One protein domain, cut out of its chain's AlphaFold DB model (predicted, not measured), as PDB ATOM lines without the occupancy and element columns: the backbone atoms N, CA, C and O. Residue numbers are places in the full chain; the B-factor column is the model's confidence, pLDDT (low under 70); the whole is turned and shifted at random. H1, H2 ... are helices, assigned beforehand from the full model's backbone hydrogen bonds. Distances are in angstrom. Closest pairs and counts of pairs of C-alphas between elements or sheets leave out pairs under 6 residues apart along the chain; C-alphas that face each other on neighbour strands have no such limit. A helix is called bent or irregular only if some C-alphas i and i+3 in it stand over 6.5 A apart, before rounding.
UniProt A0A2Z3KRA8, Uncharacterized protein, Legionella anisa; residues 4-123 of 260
ATOM      1  N   LYS A   4      22.338  31.730  15.290       92.31
ATOM      2  CA  LYS A   4      23.294  31.626  14.174       92.31
ATOM      3  C   LYS A   4      24.492  32.568  14.338       92.31
ATOM      4  O   LYS A   4      25.622  32.168  14.081       92.31
ATOM      5  N   VAL A   5      24.253  33.804  14.786       92.88
ATOM      6  CA  VAL A   5      25.322  34.779  15.058       92.88
ATOM      7  C   VAL A   5      26.145  34.347  16.270       92.88
ATOM      8  O   VAL A   5      27.368  34.419  16.219       92.88
ATOM      9  N   ASP A   6      25.502  33.846  17.326       95.00
ATOM     10  CA  ASP A   6      26.209  33.339  18.508       95.00
ATOM     11  C   ASP A   6      27.104  32.139  18.145       95.00
ATOM     12  O   ASP A   6      28.266  32.087  18.549       95.00
ATOM     13  N   PHE A   7      26.602  31.220  17.309       97.31
ATOM     14  CA  PHE A   7      27.394  30.121  16.757       97.31
ATOM     15  C   PHE A   7      28.578  30.621  15.929       97.31
ATOM     16  O   PHE A   7      29.710  30.194  16.159       97.31
ATOM     17  N   ARG A   8      28.336  31.549  14.996       96.31
ATOM     18  CA  ARG A   8      29.378  32.137  14.145       96.31
ATOM     19  C   ARG A   8      30.489  32.776  14.977       96.31
ATOM     20  O   ARG A   8      31.654  32.456  14.767       96.31
ATOM     21  N   CYS A   9      30.139  33.604  15.961       96.44
ATOM     22  CA  CYS A   9      31.102  34.228  16.869       96.44
ATOM     23  C   CYS A   9      31.926  33.185  17.634       96.44
ATOM     24  O   CYS A   9      33.152  33.246  17.607       96.44
ATOM     25  N   ALA A  10      31.280  32.200  18.266       97.25
ATOM     26  CA  ALA A  10      31.996  31.175  19.028       97.25
ATOM     27  C   ALA A  10      32.904  30.315  18.138       97.25
ATOM     28  O   ALA A  10      33.987  29.903  18.558       97.25
ATOM     29  N   PHE A  11      32.480  30.045  16.901       97.56
ATOM     30  CA  PHE A  11      33.295  29.327  15.932       97.56
ATOM     31  C   PHE A  11      34.530  30.141  15.535       97.56
ATOM     32  O   PHE A  11      35.640  29.617  15.595       97.56
ATOM     33  N   LEU A  12      34.373  31.430  15.222       96.50
ATOM     34  CA  LEU A  12      35.495  32.328  14.930       96.50
ATOM     35  C   LEU A  12      36.462  32.460  16.116       96.50
ATOM     36  O   LEU A  12      37.675  32.374  15.928       96.50
ATOM     37  N   GLU A  13      35.948  32.613  17.337       96.12
ATOM     38  CA  GLU A  13      36.766  32.640  18.557       96.12
ATOM     39  C   GLU A  13      37.566  31.341  18.729       96.12
ATOM     40  O   GLU A  13      38.752  31.389  19.059       96.12
ATOM     41  N   TYR A  14      36.955  30.185  18.455       95.75
ATOM     42  CA  TYR A  14      37.634  28.892  18.499       95.75
ATOM     43  C   TYR A  14      38.706  28.740  17.407       95.75
ATOM     44  O   TYR A  14      39.778  28.198  17.677       95.75
ATOM     45  N   LEU A  15      38.455  29.229  16.187       93.88
ATOM     46  CA  LEU A  15      39.438  29.195  15.096       93.88
ATOM     47  C   LEU A  15      40.667  30.065  15.390       93.88
ATOM     48  O   LEU A  15      41.784  29.686  15.026       93.88
ATOM     49  N   LEU A  16      40.464  31.218  16.033       90.75
ATOM     50  CA  LEU A  16      41.534  32.140  16.424       90.75
ATOM     51  C   LEU A  16      42.311  31.650  17.653       90.75
ATOM     52  O   LEU A  16      43.533  31.781  17.695       90.75
ATOM     53  N   ASP A  17      41.612  31.082  18.637       92.75
ATOM     54  CA  ASP A  17      42.190  30.507  19.852       92.75
ATOM     55  C   ASP A  17      41.438  29.218  20.249       92.75
ATOM     56  O   ASP A  17      40.373  29.290  20.873       92.75
ATOM     57  N   PRO A  18      41.980  28.021  19.950       90.94
ATOM     58  CA  PRO A  18      41.334  26.745  20.251       90.94
ATOM     59  C   PRO A  18      41.486  26.337  21.731       90.94
ATOM     60  O   PRO A  18      41.749  25.175  22.057       90.94
ATOM     61  N   SER A  19      41.330  27.288  22.653       92.06
ATOM     62  CA  SER A  19      41.404  27.061  24.094       92.06
ATOM     63  C   SER A  19      40.196  26.275  24.619       92.06
ATOM     64  O   SER A  19      39.120  26.226  24.018       92.06
ATOM     65  N   TRP A  20      40.346  25.665  25.803       92.06
ATOM     66  CA  TRP A  20      39.251  24.930  26.453       92.06
ATOM     67  C   TRP A  20      38.008  25.803  26.675       92.06
ATOM     68  O   TRP A  20      36.882  25.323  26.541       92.06
ATOM     69  N   LYS A  21      38.209  27.093  26.973       95.88
ATOM     70  CA  LYS A  21      37.128  28.065  27.152       95.88
ATOM     71  C   LYS A  21      36.326  28.242  25.859       95.88
ATOM     72  O   LYS A  21      35.110  28.070  25.894       95.88
ATOM     73  N   ASN A  22      36.994  28.506  24.737       94.94
ATOM     74  CA  ASN A  22      36.320  28.727  23.454       94.94
ATOM     75  C   ASN A  22      35.678  27.437  22.932       94.94
ATOM     76  O   ASN A  22      34.565  27.464  22.420       94.94
ATOM     77  N   LYS A  23      36.299  26.273  23.174       94.06
ATOM     78  CA  LYS A  23      35.677  24.967  22.896       94.06
ATOM     79  C   LYS A  23      34.384  24.759  23.692       94.06
ATOM     80  O   LYS A  23      33.404  24.241  23.158       94.06
ATOM     81  N   LYS A  24      34.376  25.124  24.978       95.06
ATOM     82  CA  LYS A  24      33.186  25.017  25.837       95.06
ATOM     83  C   LYS A  24      32.062  25.924  25.337       95.06
ATOM     84  O   LYS A  24      30.907  25.504  25.357       95.06
ATOM     85  N   GLU A  25      32.404  27.125  24.883       96.62
ATOM     86  CA  GLU A  25      31.433  28.059  24.320       96.62
ATOM     87  C   GLU A  25      30.880  27.565  22.982       96.62
ATOM     88  O   GLU A  25      29.662  27.473  22.842       96.62
ATOM     89  N   LEU A  26      31.744  27.108  22.067       96.06
ATOM     90  CA  LEU A  26      31.342  26.482  20.802       96.06
ATOM     91  C   LEU A  26      30.365  25.323  21.036       96.06
ATOM     92  O   LEU A  26      29.337  25.229  20.367       96.06
ATOM     93  N   ARG A  27      30.635  24.469  22.031       95.38
ATOM     94  CA  ARG A  27      29.716  23.397  22.434       95.38
ATOM     95  C   ARG A  27      28.355  23.942  22.874       95.38
ATOM     96  O   ARG A  27      27.334  23.421  22.434       95.38
ATOM     97  N   ARG A  28      28.326  24.957  23.747       96.56
ATOM     98  CA  ARG A  28      27.080  25.553  24.263       96.56
ATOM     99  C   ARG A  28      26.200  26.054  23.117       96.56
ATOM    100  O   ARG A  28      25.047  25.642  23.020       96.56
ATOM    101  N   VAL A  29      26.757  26.875  22.229       97.12
ATOM    102  CA  VAL A  29      25.998  27.457  21.109       97.12
ATOM    103  C   VAL A  29      25.636  26.429  20.038       97.12
ATOM    104  O   VAL A  29      24.596  26.559  19.405       97.12
ATOM    105  N   SER A  30      26.428  25.365  19.869       96.19
ATOM    106  CA  SER A  30      26.067  24.251  18.980       96.19
ATOM    107  C   SER A  30      24.813  23.527  19.469       96.19
ATOM    108  O   SER A  30      23.923  23.221  18.683       96.19
ATOM    109  N   ILE A  31      24.710  23.284  20.778       95.38
ATOM    110  CA  ILE A  31      23.523  22.660  21.376       95.38
ATOM    111  C   ILE A  31      22.294  23.566  21.200       95.38
ATOM    112  O   ILE A  31      21.210  23.089  20.871       95.38
ATOM    113  N   GLU A  32      22.454  24.878  21.368       96.50
ATOM    114  CA  GLU A  32      21.378  25.847  21.125       96.50
ATOM    115  C   GLU A  32      20.948  25.880  19.655       96.50
ATOM    116  O   GLU A  32      19.748  25.912  19.373       96.50
ATOM    117  N   LEU A  33      21.900  25.801  18.719       96.31
ATOM    118  CA  LEU A  33      21.627  25.719  17.283       96.31
ATOM    119  C   LEU A  33      20.846  24.453  16.934       96.31
ATOM    120  O   LEU A  33      19.841  24.550  16.233       96.31
ATOM    121  N   TYR A  34      21.238  23.301  17.486       95.31
ATOM    122  CA  TYR A  34      20.507  22.043  17.319       95.31
ATOM    123  C   TYR A  34      19.040  22.180  17.747       95.31
ATOM    124  O   TYR A  34      18.128  21.866  16.983       95.31
ATOM    125  N   TYR A  35      18.784  22.680  18.961       95.12
ATOM    126  CA  TYR A  35      17.411  22.804  19.457       95.12
ATOM    127  C   TYR A  35      16.610  23.884  18.727       95.12
ATOM    128  O   TYR A  35      15.402  23.723  18.547       95.12
ATOM    129  N   SER A  36      17.265  24.956  18.275       95.19
ATOM    130  CA  SER A  36      16.635  25.960  17.419       95.19
ATOM    131  C   SER A  36      16.205  25.355  16.083       95.19
ATOM    132  O   SER A  36      15.062  25.551  15.682       95.19
ATOM    133  N   ALA A  37      17.076  24.584  15.425       93.19
ATOM    134  CA  ALA A  37      16.765  23.893  14.175       93.19
ATOM    135  C   ALA A  37      15.633  22.871  14.361       93.19
ATOM    136  O   ALA A  37      14.669  22.870  13.601       93.19
ATOM    137  N   ALA A  38      15.679  22.078  15.436       92.69
ATOM    138  CA  ALA A  38      14.626  21.113  15.746       92.69
ATOM    139  C   ALA A  38      13.260  21.771  15.990       92.69
ATOM    140  O   ALA A  38      12.221  21.218  15.626       92.69
ATOM    141  N   LYS A  39      13.248  22.960  16.600       94.38
ATOM    142  CA  LYS A  39      12.030  23.756  16.756       94.38
ATOM    143  C   LYS A  39      11.514  24.242  15.398       94.38
ATOM    144  O   LYS A  39      10.333  24.068  15.121       94.38
ATOM    145  N   THR A  40      12.383  24.796  14.555       93.25
ATOM    146  CA  THR A  40      12.008  25.279  13.218       93.25
ATOM    147  C   THR A  40      11.479  24.155  12.324       93.25
ATOM    148  O   THR A  40      10.460  24.348  11.663       93.25
ATOM    149  N   ALA A  41      12.090  22.968  12.354       92.56
ATOM    150  CA  ALA A  41      11.606  21.802  11.616       92.56
ATOM    151  C   ALA A  41      10.166  21.440  12.024       92.56
ATOM    152  O   ALA A  41       9.294  21.306  11.169       92.56
ATOM    153  N   LYS A  42       9.884  21.398  13.334       92.38
ATOM    154  CA  LYS A  42       8.538  21.117  13.871       92.38
ATOM    155  C   LYS A  42       7.499  22.183  13.532       92.38
ATOM    156  O   LYS A  42       6.323  21.866  13.379       92.38
ATOM    157  N   GLU A  43       7.914  23.443  13.441       93.19
ATOM    158  CA  GLU A  43       7.039  24.542  13.016       93.19
ATOM    159  C   GLU A  43       6.694  24.451  11.520       93.19
ATOM    160  O   GLU A  43       5.586  24.819  11.133       93.19
ATOM    161  N   LYS A  44       7.607  23.932  10.685       92.12
ATOM    162  CA  LYS A  44       7.375  23.692   9.248       92.12
ATOM    163  C   LYS A  44       6.551  22.429   8.987       92.12
ATOM    164  O   LYS A  44       5.685  22.433   8.114       92.12
ATOM    165  N   LYS A  45       6.812  21.358   9.739       90.62
ATOM    166  CA  LYS A  45       6.165  20.048   9.615       90.62
ATOM    167  C   LYS A  45       5.911  19.495  11.015       90.62
ATOM    168  O   LYS A  45       6.842  19.175  11.741       90.62
ATOM    169  N   GLN A  46       4.639  19.382  11.398       82.00
ATOM    170  CA  GLN A  46       4.247  19.002  12.762       82.00
ATOM    171  C   GLN A  46       4.819  17.638  13.196       82.00
ATOM    172  O   GLN A  46       5.221  17.486  14.350       82.00
ATOM    173  N   ASP A  47       4.933  16.702  12.250       86.31
ATOM    174  CA  ASP A  47       5.557  15.385  12.419       86.31
ATOM    175  C   ASP A  47       6.990  15.352  11.852       86.31
ATOM    176  O   ASP A  47       7.371  14.397  11.177       86.31
ATOM    177  N   ALA A  48       7.766  16.424  12.062       86.38
ATOM    178  CA  ALA A  48       9.154  16.497  11.609       86.38
ATOM    179  C   ALA A  48       9.989  15.335  12.169       86.38
ATOM    180  O   ALA A  48      10.010  15.095  13.384       86.38
ATOM    181  N   ASP A  49      10.689  14.644  11.278       87.75
ATOM    182  CA  ASP A  49      11.600  13.550  11.597       87.75
ATOM    183  C   ASP A  49      13.049  14.049  11.754       87.75
ATOM    184  O   ASP A  49      13.325  15.249  11.824       87.75
ATOM    185  N   ILE A  50      13.992  13.117  11.911       83.94
ATOM    186  CA  ILE A  50      15.409  13.447  12.110       83.94
ATOM    187  C   ILE A  50      16.014  14.085  10.852       83.94
ATOM    188  O   ILE A  50      16.876  14.953  10.987       83.94
ATOM    189  N   ASP A  51      15.553  13.712   9.659       84.75
ATOM    190  CA  ASP A  51      16.083  14.226   8.396       84.75
ATOM    191  C   ASP A  51      15.624  15.672   8.172       84.75
ATOM    192  O   ASP A  51      16.431  16.525   7.787       84.75
ATOM    193  N   ASP A  52      14.382  15.998   8.549       88.19
ATOM    194  CA  ASP A  52      13.893  17.382   8.579       88.19
ATOM    195  C   ASP A  52      14.747  18.253   9.527       88.19
ATOM    196  O   ASP A  52      15.118  19.383   9.201       88.19
ATOM    197  N   ILE A  53      15.105  17.731  10.709       87.56
ATOM    198  CA  ILE A  53      15.957  18.448  11.674       87.56
ATOM    199  C   ILE A  53      17.372  18.633  11.116       87.56
ATOM    200  O   ILE A  53      17.921  19.732  11.210       87.56
ATOM    201  N   ASN A  54      17.962  17.585  10.539       86.88
ATOM    202  CA  ASN A  54      19.295  17.645   9.941       86.88
ATOM    203  C   ASN A  54      19.344  18.657   8.792       86.88
ATOM    204  O   ASN A  54      20.285  19.443   8.731       86.88
ATOM    205  N   THR A  55      18.296  18.733   7.971       89.06
ATOM    206  CA  THR A  55      18.161  19.735   6.901       89.06
ATOM    207  C   THR A  55      18.200  21.167   7.451       89.06
ATOM    208  O   THR A  55      18.928  22.027   6.942       89.06
ATOM    209  N   GLU A  56      17.470  21.446   8.537       92.00
ATOM    210  CA  GLU A  56      17.499  22.767   9.184       92.00
ATOM    211  C   GLU A  56      18.852  23.068   9.852       92.00
ATOM    212  O   GLU A  56      19.283  24.229   9.883       92.00
ATOM    213  N   ILE A  57      19.544  22.044  10.370       91.38
ATOM    214  CA  ILE A  57      20.907  22.174  10.903       91.38
ATOM    215  C   ILE A  57      21.875  22.524   9.772       91.38
ATOM    216  O   ILE A  57      22.558  23.542   9.887       91.38
ATOM    217  N   SER A  58      21.907  21.749   8.683       90.44
ATOM    218  CA  SER A  58      22.760  21.995   7.510       90.44
ATOM    219  C   SER A  58      22.533  23.396   6.948       90.44
ATOM    220  O   SER A  58      23.489  24.145   6.746       90.44
ATOM    221  N   THR A  59      21.270  23.815   6.813       90.44
ATOM    222  CA  THR A  59      20.907  25.175   6.378       90.44
ATOM    223  C   THR A  59      21.465  26.237   7.330       90.44
ATOM    224  O   THR A  59      22.135  27.182   6.905       90.44
ATOM    225  N   SER A  60      21.237  26.076   8.637       92.44
ATOM    226  CA  SER A  60      21.706  27.028   9.652       92.44
ATOM    227  C   SER A  60      23.229  27.118   9.707       92.44
ATOM    228  O   SER A  60      23.769  28.209   9.893       92.44
ATOM    229  N   ILE A  61      23.919  25.991   9.533       93.56
ATOM    230  CA  ILE A  61      25.377  25.915   9.510       93.56
ATOM    231  C   ILE A  61      25.927  26.573   8.255       93.56
ATOM    232  O   ILE A  61      26.782  27.449   8.375       93.56
ATOM    233  N   ASN A  62      25.412  26.230   7.076       90.50
ATOM    234  CA  ASN A  62      25.872  26.795   5.812       90.50
ATOM    235  C   ASN A  62      25.794  28.331   5.813       90.50
ATOM    236  O   ASN A  62      26.759  29.008   5.441       90.50
ATOM    237  N   GLU A  63      24.688  28.880   6.328       89.81
ATOM    238  CA  GLU A  63      24.531  30.318   6.552       89.81
ATOM    239  C   GLU A  63      25.520  30.865   7.590       89.81
ATOM    240  O   GLU A  63      26.199  31.861   7.331       89.81
ATOM    241  N   ALA A  64      25.624  30.229   8.763       93.06
ATOM    242  CA  ALA A  64      26.462  30.719   9.855       93.06
ATOM    243  C   ALA A  64      27.950  30.743   9.485       93.06
ATOM    244  O   ALA A  64      28.664  31.662   9.888       93.06
ATOM    245  N   ILE A  65      28.417  29.783   8.688       92.12
ATOM    246  CA  ILE A  65      29.821  29.693   8.270       92.12
ATOM    247  C   ILE A  65      30.096  30.256   6.878       92.12
ATOM    248  O   ILE A  65      31.186  30.051   6.341       92.12
ATOM    249  N   LYS A  66      29.141  30.979   6.281       88.38
ATOM    250  CA  LYS A  66      29.325  31.649   4.986       88.38
ATOM    251  C   LYS A  66      30.620  32.470   4.978       88.38
ATOM    252  O   LYS A  66      30.880  33.237   5.909       88.38
ATOM    253  N   ASN A  67      31.426  32.296   3.928       86.44
ATOM    254  CA  ASN A  67      32.728  32.949   3.729       86.44
ATOM    255  C   ASN A  67      33.765  32.719   4.852       86.44
ATOM    256  O   ASN A  67      34.760  33.441   4.921       86.44
ATOM    257  N   ILE A  68      33.560  31.734   5.733       92.31
ATOM    258  CA  ILE A  68      34.587  31.269   6.671       92.31
ATOM    259  C   ILE A  68      35.371  30.150   5.993       92.31
ATOM    260  O   ILE A  68      34.785  29.175   5.530       92.31
ATOM    261  N   TYR A  69      36.692  30.300   5.972       93.00
ATOM    262  CA  TYR A  69      37.638  29.344   5.419       93.00
ATOM    263  C   TYR A  69      38.582  28.903   6.528       93.00
ATOM    264  O   TYR A  69      38.981  29.706   7.370       93.00
ATOM    265  N   ILE A  70      38.954  27.633   6.530       93.88
ATOM    266  CA  ILE A  70      39.819  27.059   7.564       93.88
ATOM    267  C   ILE A  70      40.998  26.344   6.928       93.88
ATOM    268  O   ILE A  70      40.963  26.005   5.747       93.88
ATOM    269  N   SER A  71      42.037  26.078   7.712       92.12
ATOM    270  CA  SER A  71      43.101  25.192   7.255       92.12
ATOM    271  C   SER A  71      42.836  23.727   7.585       92.12
ATOM    272  O   SER A  71      42.052  23.409   8.482       92.12
ATOM    273  N   GLN A  72      43.536  22.819   6.895       92.44
ATOM    274  CA  GLN A  72      43.425  21.378   7.150       92.44
ATOM    275  C   GLN A  72      43.680  21.041   8.626       92.44
ATOM    276  O   GLN A  72      42.935  20.277   9.230       92.44
ATOM    277  N   LYS A  73      44.665  21.694   9.252       91.25
ATOM    278  CA  LYS A  73      44.982  21.498  10.672       91.25
ATOM    279  C   LYS A  73      43.795  21.814  11.588       91.25
ATOM    280  O   LYS A  73      43.620  21.174  12.624       91.25
ATOM    281  N   GLN A  74      43.003  22.826  11.244       92.38
ATOM    282  CA  GLN A  74      41.822  23.196  12.021       92.38
ATOM    283  C   GLN A  74      40.675  22.219  11.788       92.38
ATOM    284  O   GLN A  74      39.986  21.868  12.745       92.38
ATOM    285  N   LEU A  75      40.508  21.736  10.554       93.38
ATOM    286  CA  LEU A  75      39.542  20.685  10.251       93.38
ATOM    287  C   LEU A  75      39.855  19.416  11.051       93.38
ATOM    288  O   LEU A  75      38.975  18.889  11.727       93.38
ATOM    289  N   ASP A  76      41.114  18.983  11.059       90.69
ATOM    290  CA  ASP A  76      41.561  17.800  11.802       90.69
ATOM    291  C   ASP A  76      41.297  17.943  13.309       90.69
ATOM    292  O   ASP A  76      40.907  16.982  13.981       90.69
ATOM    293  N   ALA A  77      41.459  19.154  13.855       90.19
ATOM    294  CA  ALA A  77      41.143  19.445  15.250       90.19
ATOM    295  C   ALA A  77      39.637  19.324  15.542       90.19
ATOM    296  O   ALA A  77      39.264  18.740  16.561       90.19
ATOM    297  N   LEU A  78      38.772  19.819  14.650       91.50
ATOM    298  CA  LEU A  78      37.314  19.684  14.766       91.50
ATOM    299  C   LEU A  78      36.875  18.218  14.646       91.50
ATOM    300  O   LEU A  78      36.127  17.730  15.495       91.50
ATOM    301  N   LEU A  79      37.401  17.480  13.666       89.44
ATOM    302  CA  LEU A  79      37.142  16.045  13.500       89.44
ATOM    303  C   LEU A  79      37.583  15.249  14.737       89.44
ATOM    304  O   LEU A  79      36.852  14.387  15.224       89.44
ATOM    305  N   SER A  80      38.735  15.597  15.314       88.56
ATOM    306  CA  SER A  80      39.235  14.982  16.550       88.56
ATOM    307  C   SER A  80      38.333  15.248  17.754       88.56
ATOM    308  O   SER A  80      38.254  14.407  18.651       88.56
ATOM    309  N   ILE A  81      37.640  16.392  17.810       87.38
ATOM    310  CA  ILE A  81      36.612  16.612  18.834       87.38
ATOM    311  C   ILE A  81      35.503  15.581  18.645       87.38
ATOM    312  O   ILE A  81      35.188  14.891  19.610       87.38
ATOM    313  N   ASN A  82      34.977  15.444  17.425       80.12
ATOM    314  CA  ASN A  82      33.843  14.572  17.120       80.12
ATOM    315  C   ASN A  82      34.119  13.098  17.463       80.12
ATOM    316  O   ASN A  82      33.314  12.452  18.130       80.12
ATOM    317  N   LEU A  83      35.307  12.594  17.108       80.75
ATOM    318  CA  LEU A  83      35.728  11.211  17.381       80.75
ATOM    319  C   LEU A  83      35.779  10.856  18.876       80.75
ATOM    320  O   LEU A  83      35.676   9.686  19.235       80.75
ATOM    321  N   ASN A  84      35.943  11.853  19.748       81.38
ATOM    322  CA  ASN A  84      36.091  11.667  21.191       81.38
ATOM    323  C   ASN A  84      34.842  12.088  21.987       81.38
ATOM    324  O   ASN A  84      34.905  12.189  23.217       81.38
ATOM    325  N   LEU A  85      33.714  12.373  21.322       83.38
ATOM    326  CA  LEU A  85      32.490  12.786  22.005       83.38
ATOM    327  C   LEU A  85      31.753  11.587  22.626       83.38
ATOM    328  O   LEU A  85      31.465  10.602  21.943       83.38
ATOM    329  N   PRO A  86      31.378  11.656  23.917       81.75
ATOM    330  CA  PRO A  86      30.489  10.667  24.508       81.75
ATOM    331  C   PRO A  86      29.075  10.794  23.920       81.75
ATOM    332  O   PRO A  86      28.630  11.887  23.584       81.75
ATOM    333  N   LYS A  87      28.320   9.686  23.874       74.06
ATOM    334  CA  LYS A  87      26.968   9.626  23.269       74.06
ATOM    335  C   LYS A  87      25.974  10.674  23.793       74.06
ATOM    336  O   LYS A  87      25.061  11.054  23.073       74.06
ATOM    337  N   ILE A  88      26.141  11.143  25.032       71.81
ATOM    338  CA  ILE A  88      25.296  12.192  25.631       71.81
ATOM    339  C   ILE A  88      25.434  13.552  24.924       71.81
ATOM    340  O   ILE A  88      24.558  14.401  25.034       71.81
ATOM    341  N   GLU A  89      26.507  13.746  24.159       84.50
ATOM    342  CA  GLU A  89      26.790  14.958  23.388       84.50
ATOM    343  C   GLU A  89      26.268  14.871  21.947       84.50
ATOM    344  O   GLU A  89      26.755  15.596  21.084       84.50
ATOM    345  N   ALA A  90      25.288  14.000  21.669       83.12
ATOM    346  CA  ALA A  90      24.772  13.764  20.318       83.12
ATOM    347  C   ALA A  90      24.386  15.062  19.586       83.12
ATOM    348  O   ALA A  90      24.777  15.236  18.444       83.12
ATOM    349  N   ALA A  91      23.725  16.016  20.257       88.88
ATOM    350  CA  ALA A  91      23.364  17.306  19.656       88.88
ATOM    351  C   ALA A  91      24.591  18.117  19.199       88.88
ATOM    352  O   ALA A  91      24.598  18.682  18.106       88.88
ATOM    353  N   PHE A  92      25.652  18.150  20.016       91.25
ATOM    354  CA  PHE A  92      26.904  18.803  19.638       91.25
ATOM    355  C   PHE A  92      27.606  18.037  18.511       91.25
ATOM    356  O   PHE A  92      28.074  18.657  17.562       91.25
ATOM    357  N   GLY A  93      27.629  16.703  18.582       88.12
ATOM    358  CA  GLY A  93      28.196  15.837  17.547       88.12
ATOM    359  C   GLY A  93      27.507  15.991  16.190       88.12
ATOM    360  O   GLY A  93      28.193  16.103  15.180       88.12
ATOM    361  N   THR A  94      26.174  16.079  16.148       90.75
ATOM    362  CA  THR A  94      25.406  16.309  14.912       90.75
ATOM    363  C   THR A  94      25.770  17.647  14.281       90.75
ATOM    364  O   THR A  94      26.120  17.698  13.105       90.75
ATOM    365  N   VAL A  95      25.768  18.727  15.069       93.31
ATOM    366  CA  VAL A  95      26.126  20.064  14.574       93.31
ATOM    367  C   VAL A  95      27.580  20.120  14.108       93.31
ATOM    368  O   VAL A  95      27.869  20.711  13.071       93.31
ATOM    369  N   LEU A  96      28.494  19.477  14.835       91.88
ATOM    370  CA  LEU A  96      29.902  19.410  14.462       91.88
ATOM    371  C   LEU A  96      30.121  18.581  13.191       91.88
ATOM    372  O   LEU A  96      30.939  18.967  12.365       91.88
ATOM    373  N   SER A  97      29.371  17.492  13.014       90.38
ATOM    374  CA  SER A  97      29.422  16.657  11.807       90.38
ATOM    375  C   SER A  97      28.925  17.431  10.586       90.38
ATOM    376  O   SER A  97      29.610  17.445   9.565       90.38
ATOM    377  N   ALA A  98      27.798  18.143  10.717       90.69
ATOM    378  CA  ALA A  98      27.281  19.031   9.676       90.69
ATOM    379  C   ALA A  98      28.287  20.145   9.342       90.69
ATOM    380  O   ALA A  98      28.603  20.367   8.176       90.69
ATOM    381  N   LEU A  99      28.869  20.786  10.366       93.50
ATOM    382  CA  LEU A  99      29.924  21.788  10.208       93.50
ATOM    383  C   LEU A  99      31.110  21.245   9.406       93.50
ATOM    384  O   LEU A  99      31.513  21.867   8.425       93.50
ATOM    385  N   THR A 100      31.678  20.104   9.804       92.25
ATOM    386  CA  THR A 100      32.838  19.530   9.109       92.25
ATOM    387  C   THR A 100      32.493  19.074   7.695       92.25
ATOM    388  O   THR A 100      33.283  19.329   6.792       92.25
ATOM    389  N   GLY A 101      31.300  18.507   7.479       90.00
ATOM    390  CA  GLY A 101      30.818  18.125   6.148       90.00
ATOM    391  C   GLY A 101      30.688  19.329   5.213       90.00
ATOM    392  O   GLY A 101      31.255  19.324   4.122       90.00
ATOM    393  N   THR A 102      30.059  20.415   5.684       89.62
ATOM    394  CA  THR A 102      29.936  21.666   4.913       89.62
ATOM    395  C   THR A 102      31.306  22.278   4.601       89.62
ATOM    396  O   THR A 102      31.528  22.760   3.496       89.62
ATOM    397  N   LEU A 103      32.252  22.254   5.548       91.31
ATOM    398  CA  LEU A 103      33.612  22.764   5.323       91.31
ATOM    399  C   LEU A 103      34.378  21.939   4.282       91.31
ATOM    400  O   LEU A 103      35.153  22.507   3.516       91.31
ATOM    401  N   GLN A 104      34.156  20.624   4.246       89.69
ATOM    402  CA  GLN A 104      34.757  19.706   3.275       89.69
ATOM    403  C   GLN A 104      34.113  19.776   1.883       89.69
ATOM    404  O   GLN A 104      34.642  19.163   0.961       89.69
ATOM    405  N   GLY A 105      33.005  20.507   1.714       82.88
ATOM    406  CA  GLY A 105      32.261  20.543   0.452       82.88
ATOM    407  C   GLY A 105      31.463  19.264   0.179       82.88
ATOM    408  O   GLY A 105      31.121  18.990  -0.968       82.88
ATOM    409  N   ILE A 106      31.171  18.474   1.220       76.56
ATOM    410  CA  ILE A 106      30.278  17.317   1.122       76.56
ATOM    411  C   ILE A 106      28.852  17.875   1.084       76.56
ATOM    412  O   ILE A 106      28.349  18.348   2.103       76.56
ATOM    413  N   ALA A 107      28.252  17.904  -0.107       57.72
ATOM    414  CA  ALA A 107      26.831  18.188  -0.262       57.72
ATOM    415  C   ALA A 107      26.018  16.965   0.187       57.72
ATOM    416  O   ALA A 107      26.459  15.834  -0.018       57.72
ATOM    417  N   ASP A 108      24.846  17.203   0.781       52.06
ATOM    418  CA  ASP A 108      23.819  16.168   0.906       52.06
ATOM    419  C   ASP A 108      23.480  15.678  -0.522       52.06
ATOM    420  O   ASP A 108      23.444  16.490  -1.448       52.06
ATOM    421  N   ASP A 109      23.325  14.361  -0.704       46.41
ATOM    422  CA  ASP A 109      23.389  13.583  -1.963       46.41
ATOM    423  C   ASP A 109      22.415  13.978  -3.117       46.41
ATOM    424  O   ASP A 109      22.268  13.228  -4.082       46.41
ATOM    425  N   ASP A 110      21.778  15.151  -3.082       45.69
ATOM    426  CA  ASP A 110      20.682  15.550  -3.978       45.69
ATOM    427  C   ASP A 110      21.053  16.571  -5.080       45.69
ATOM    428  O   ASP A 110      20.241  16.828  -5.973       45.69
ATOM    429  N   GLU A 111      22.266  17.142  -5.095       45.50
ATOM    430  CA  GLU A 111      22.728  18.008  -6.201       45.50
ATOM    431  C   GLU A 111      23.688  17.260  -7.145       45.50
ATOM    432  O   GLU A 111      24.911  17.428  -7.116       45.50
ATOM    433  N   GLU A 112      23.118  16.425  -8.024       39.09
ATOM    434  CA  GLU A 112      23.832  15.821  -9.157       39.09
ATOM    435  C   GLU A 112      24.514  16.910 -10.011       39.09
ATOM    436  O   GLU A 112      23.873  17.618 -10.788       39.09
ATOM    437  N   GLY A 113      25.843  17.022  -9.907       42.25
ATOM    438  CA  GLY A 113      26.665  17.728 -10.897       42.25
ATOM    439  C   GLY A 113      27.673  18.748 -10.372       42.25
ATOM    440  O   GLY A 113      28.483  19.223 -11.171       42.25
ATOM    441  N   ILE A 114      27.694  19.068  -9.074       45.47
ATOM    442  CA  ILE A 114      28.699  19.990  -8.519       45.47
ATOM    443  C   ILE A 114      29.922  19.198  -8.045       45.47
ATOM    444  O   ILE A 114      29.827  18.297  -7.212       45.47
ATOM    445  N   LYS A 115      31.100  19.509  -8.594       47.56
ATOM    446  CA  LYS A 115      32.364  18.881  -8.184       47.56
ATOM    447  C   LYS A 115      32.634  19.214  -6.713       47.56
ATOM    448  O   LYS A 115      32.743  20.386  -6.371       47.56
ATOM    449  N   GLN A 116      32.814  18.193  -5.869       47.25
ATOM    450  CA  GLN A 116      33.095  18.334  -4.427       47.25
ATOM    451  C   GLN A 116      34.241  19.320  -4.108       47.25
ATOM    452  O   GLN A 116      34.221  19.986  -3.076       47.25
ATOM    453  N   GLU A 117      35.220  19.467  -5.008       48.78
ATOM    454  CA  GLU A 117      36.354  20.386  -4.842       48.78
ATOM    455  C   GLU A 117      35.975  21.877  -4.933       48.78
ATOM    456  O   GLU A 117      36.638  22.697  -4.302       48.78
ATOM    457  N   GLU A 118      34.911  22.248  -5.655       56.38
ATOM    458  CA  GLU A 118      34.522  23.659  -5.855       56.38
ATOM    459  C   GLU A 118      33.814  24.267  -4.629       56.38
ATOM    460  O   GLU A 118      33.814  25.484  -4.458       56.38
ATOM    461  N   ASN A 119      33.262  23.429  -3.742       69.88
ATOM    462  CA  ASN A 119      32.530  23.861  -2.545       69.88
ATOM    463  C   ASN A 119      33.342  23.758  -1.243       69.88
ATOM    464  O   ASN A 119      32.857  24.167  -0.182       69.88
ATOM    465  N   SER A 120      34.563  23.217  -1.300       85.69
ATOM    466  CA  SER A 120      35.428  23.102  -0.127       85.69
ATOM    467  C   SER A 120      35.833  24.481   0.394       85.69
ATOM    468  O   SER A 120      36.248  25.365  -0.352       85.69
ATOM    469  N   ARG A 121      35.757  24.659   1.715       90.00
ATOM    470  CA  ARG A 121      36.220  25.867   2.424       90.00
ATOM    471  C   ARG A 121      37.570  25.648   3.101       90.00
ATOM    472  O   ARG A 121      37.961  26.409   3.991       90.00
ATOM    473  N   ILE A 122      38.275  24.590   2.706       91.56
ATOM    474  CA  ILE A 122      39.598  24.250   3.218       91.56
ATOM    475  C   ILE A 122      40.641  24.911   2.329       91.56
ATOM    476  O   ILE A 122      40.743  24.621   1.140       91.56
ATOM    477  N   VAL A 123      41.459  25.767   2.927       88.56
ATOM    478  CA  VAL A 123      42.544  26.468   2.239       88.56
ATOM    479  C   VAL A 123      43.884  26.094   2.851       88.56
ATOM    480  O   VAL A 123      43.977  25.639   3.994       88.56
TER     481      VAL A 123
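This is residues 4 to 123 of the 260 residues of an uncharacterized protein of Legionella anisa (UniProt A0A2Z3KRA8). Two helical hairpins, H1 with H2 and H4 with H5, meet where H5 crosses the long helix H2, and H3 packs on both H2 and H5, also reaching the beginning of H1. After H5, residues 105 to 123 make a long loop with no named element, whose last two residues come back to pair in parallel with residues 70 to 71, just before H4. The printed part has 120 residues with five named helices, H1 to H5 in that order, and no named strand; the class is all helix. The whole is compact, with a radius of gyration of the C-alphas of 14.1 A and spans of 40 by 36 by 26 A.

H1 is residues 4 to 16, from C-alpha 4 at (23.294, 31.626, 14.174), and is 18.4 A long. H2, residues 20 to 44, is the longest helix at 36.2 A, beginning at C-alpha 20 at (39.251, 24.930, 26.453). H3 is residues 50 to 64, 20.6 A long. H4 is residues 72 to 83, 16.3 A long. H5, residues 87 to 104, is 23.7 A long and ends at C-alpha 104 at (34.757, 19.706, 3.275). H5 is irregular, with C-alphas 88 and 91 8.1 A apart, and has a kink of 40 degrees near residue 94.

H1 and H2 form a hairpin, running opposite ways at a shallow tilt of 26 degrees; H2 touches H1 with residues 22 to 33 alone, and their closest C-alphas, of Ala 10 and Leu 26, are 5.1 A apart. With residues 33 to 41 alone H2 touches H3 at a steep tilt of 56 degrees, the closest C-alphas being those of Ala 38 and Ile 53, 5.0 A apart. H3 touches H1 too, with residues 60 to 64 alone; the closest C-alphas, of Arg 8 and Ala 64, are 5.4 A apart. H5 touches H2 about perpendicular, at 89 degrees, with the closest C-alphas, of Ile 31 and Phe 92, 5.4 A apart. H5 touches H3 with residues 94 to 102 alone, at a steep tilt of 53 degrees; the closest C-alphas, of Ser 58 and Ala 98, are 5.8 A apart. H4 and H5 form the second hairpin, at a shallow tilt of 25 degrees, with the closest C-alphas, of Asn 82 and Gly 93, 5.8 A apart. H4 is apart from H2 and H3. Every O i to N i+4 pair is within hydrogen-bond range in H1, H2, H3 and H4; in H5 12 of 14 are.

The C-alphas farthest apart, of Gln 46 and Lys 73, are 40.9 A apart. The printed part has no cut, and no link between named helices is long. The mean pLDDT of the printed part is 86.3, and residues 107 to 119 are under 70.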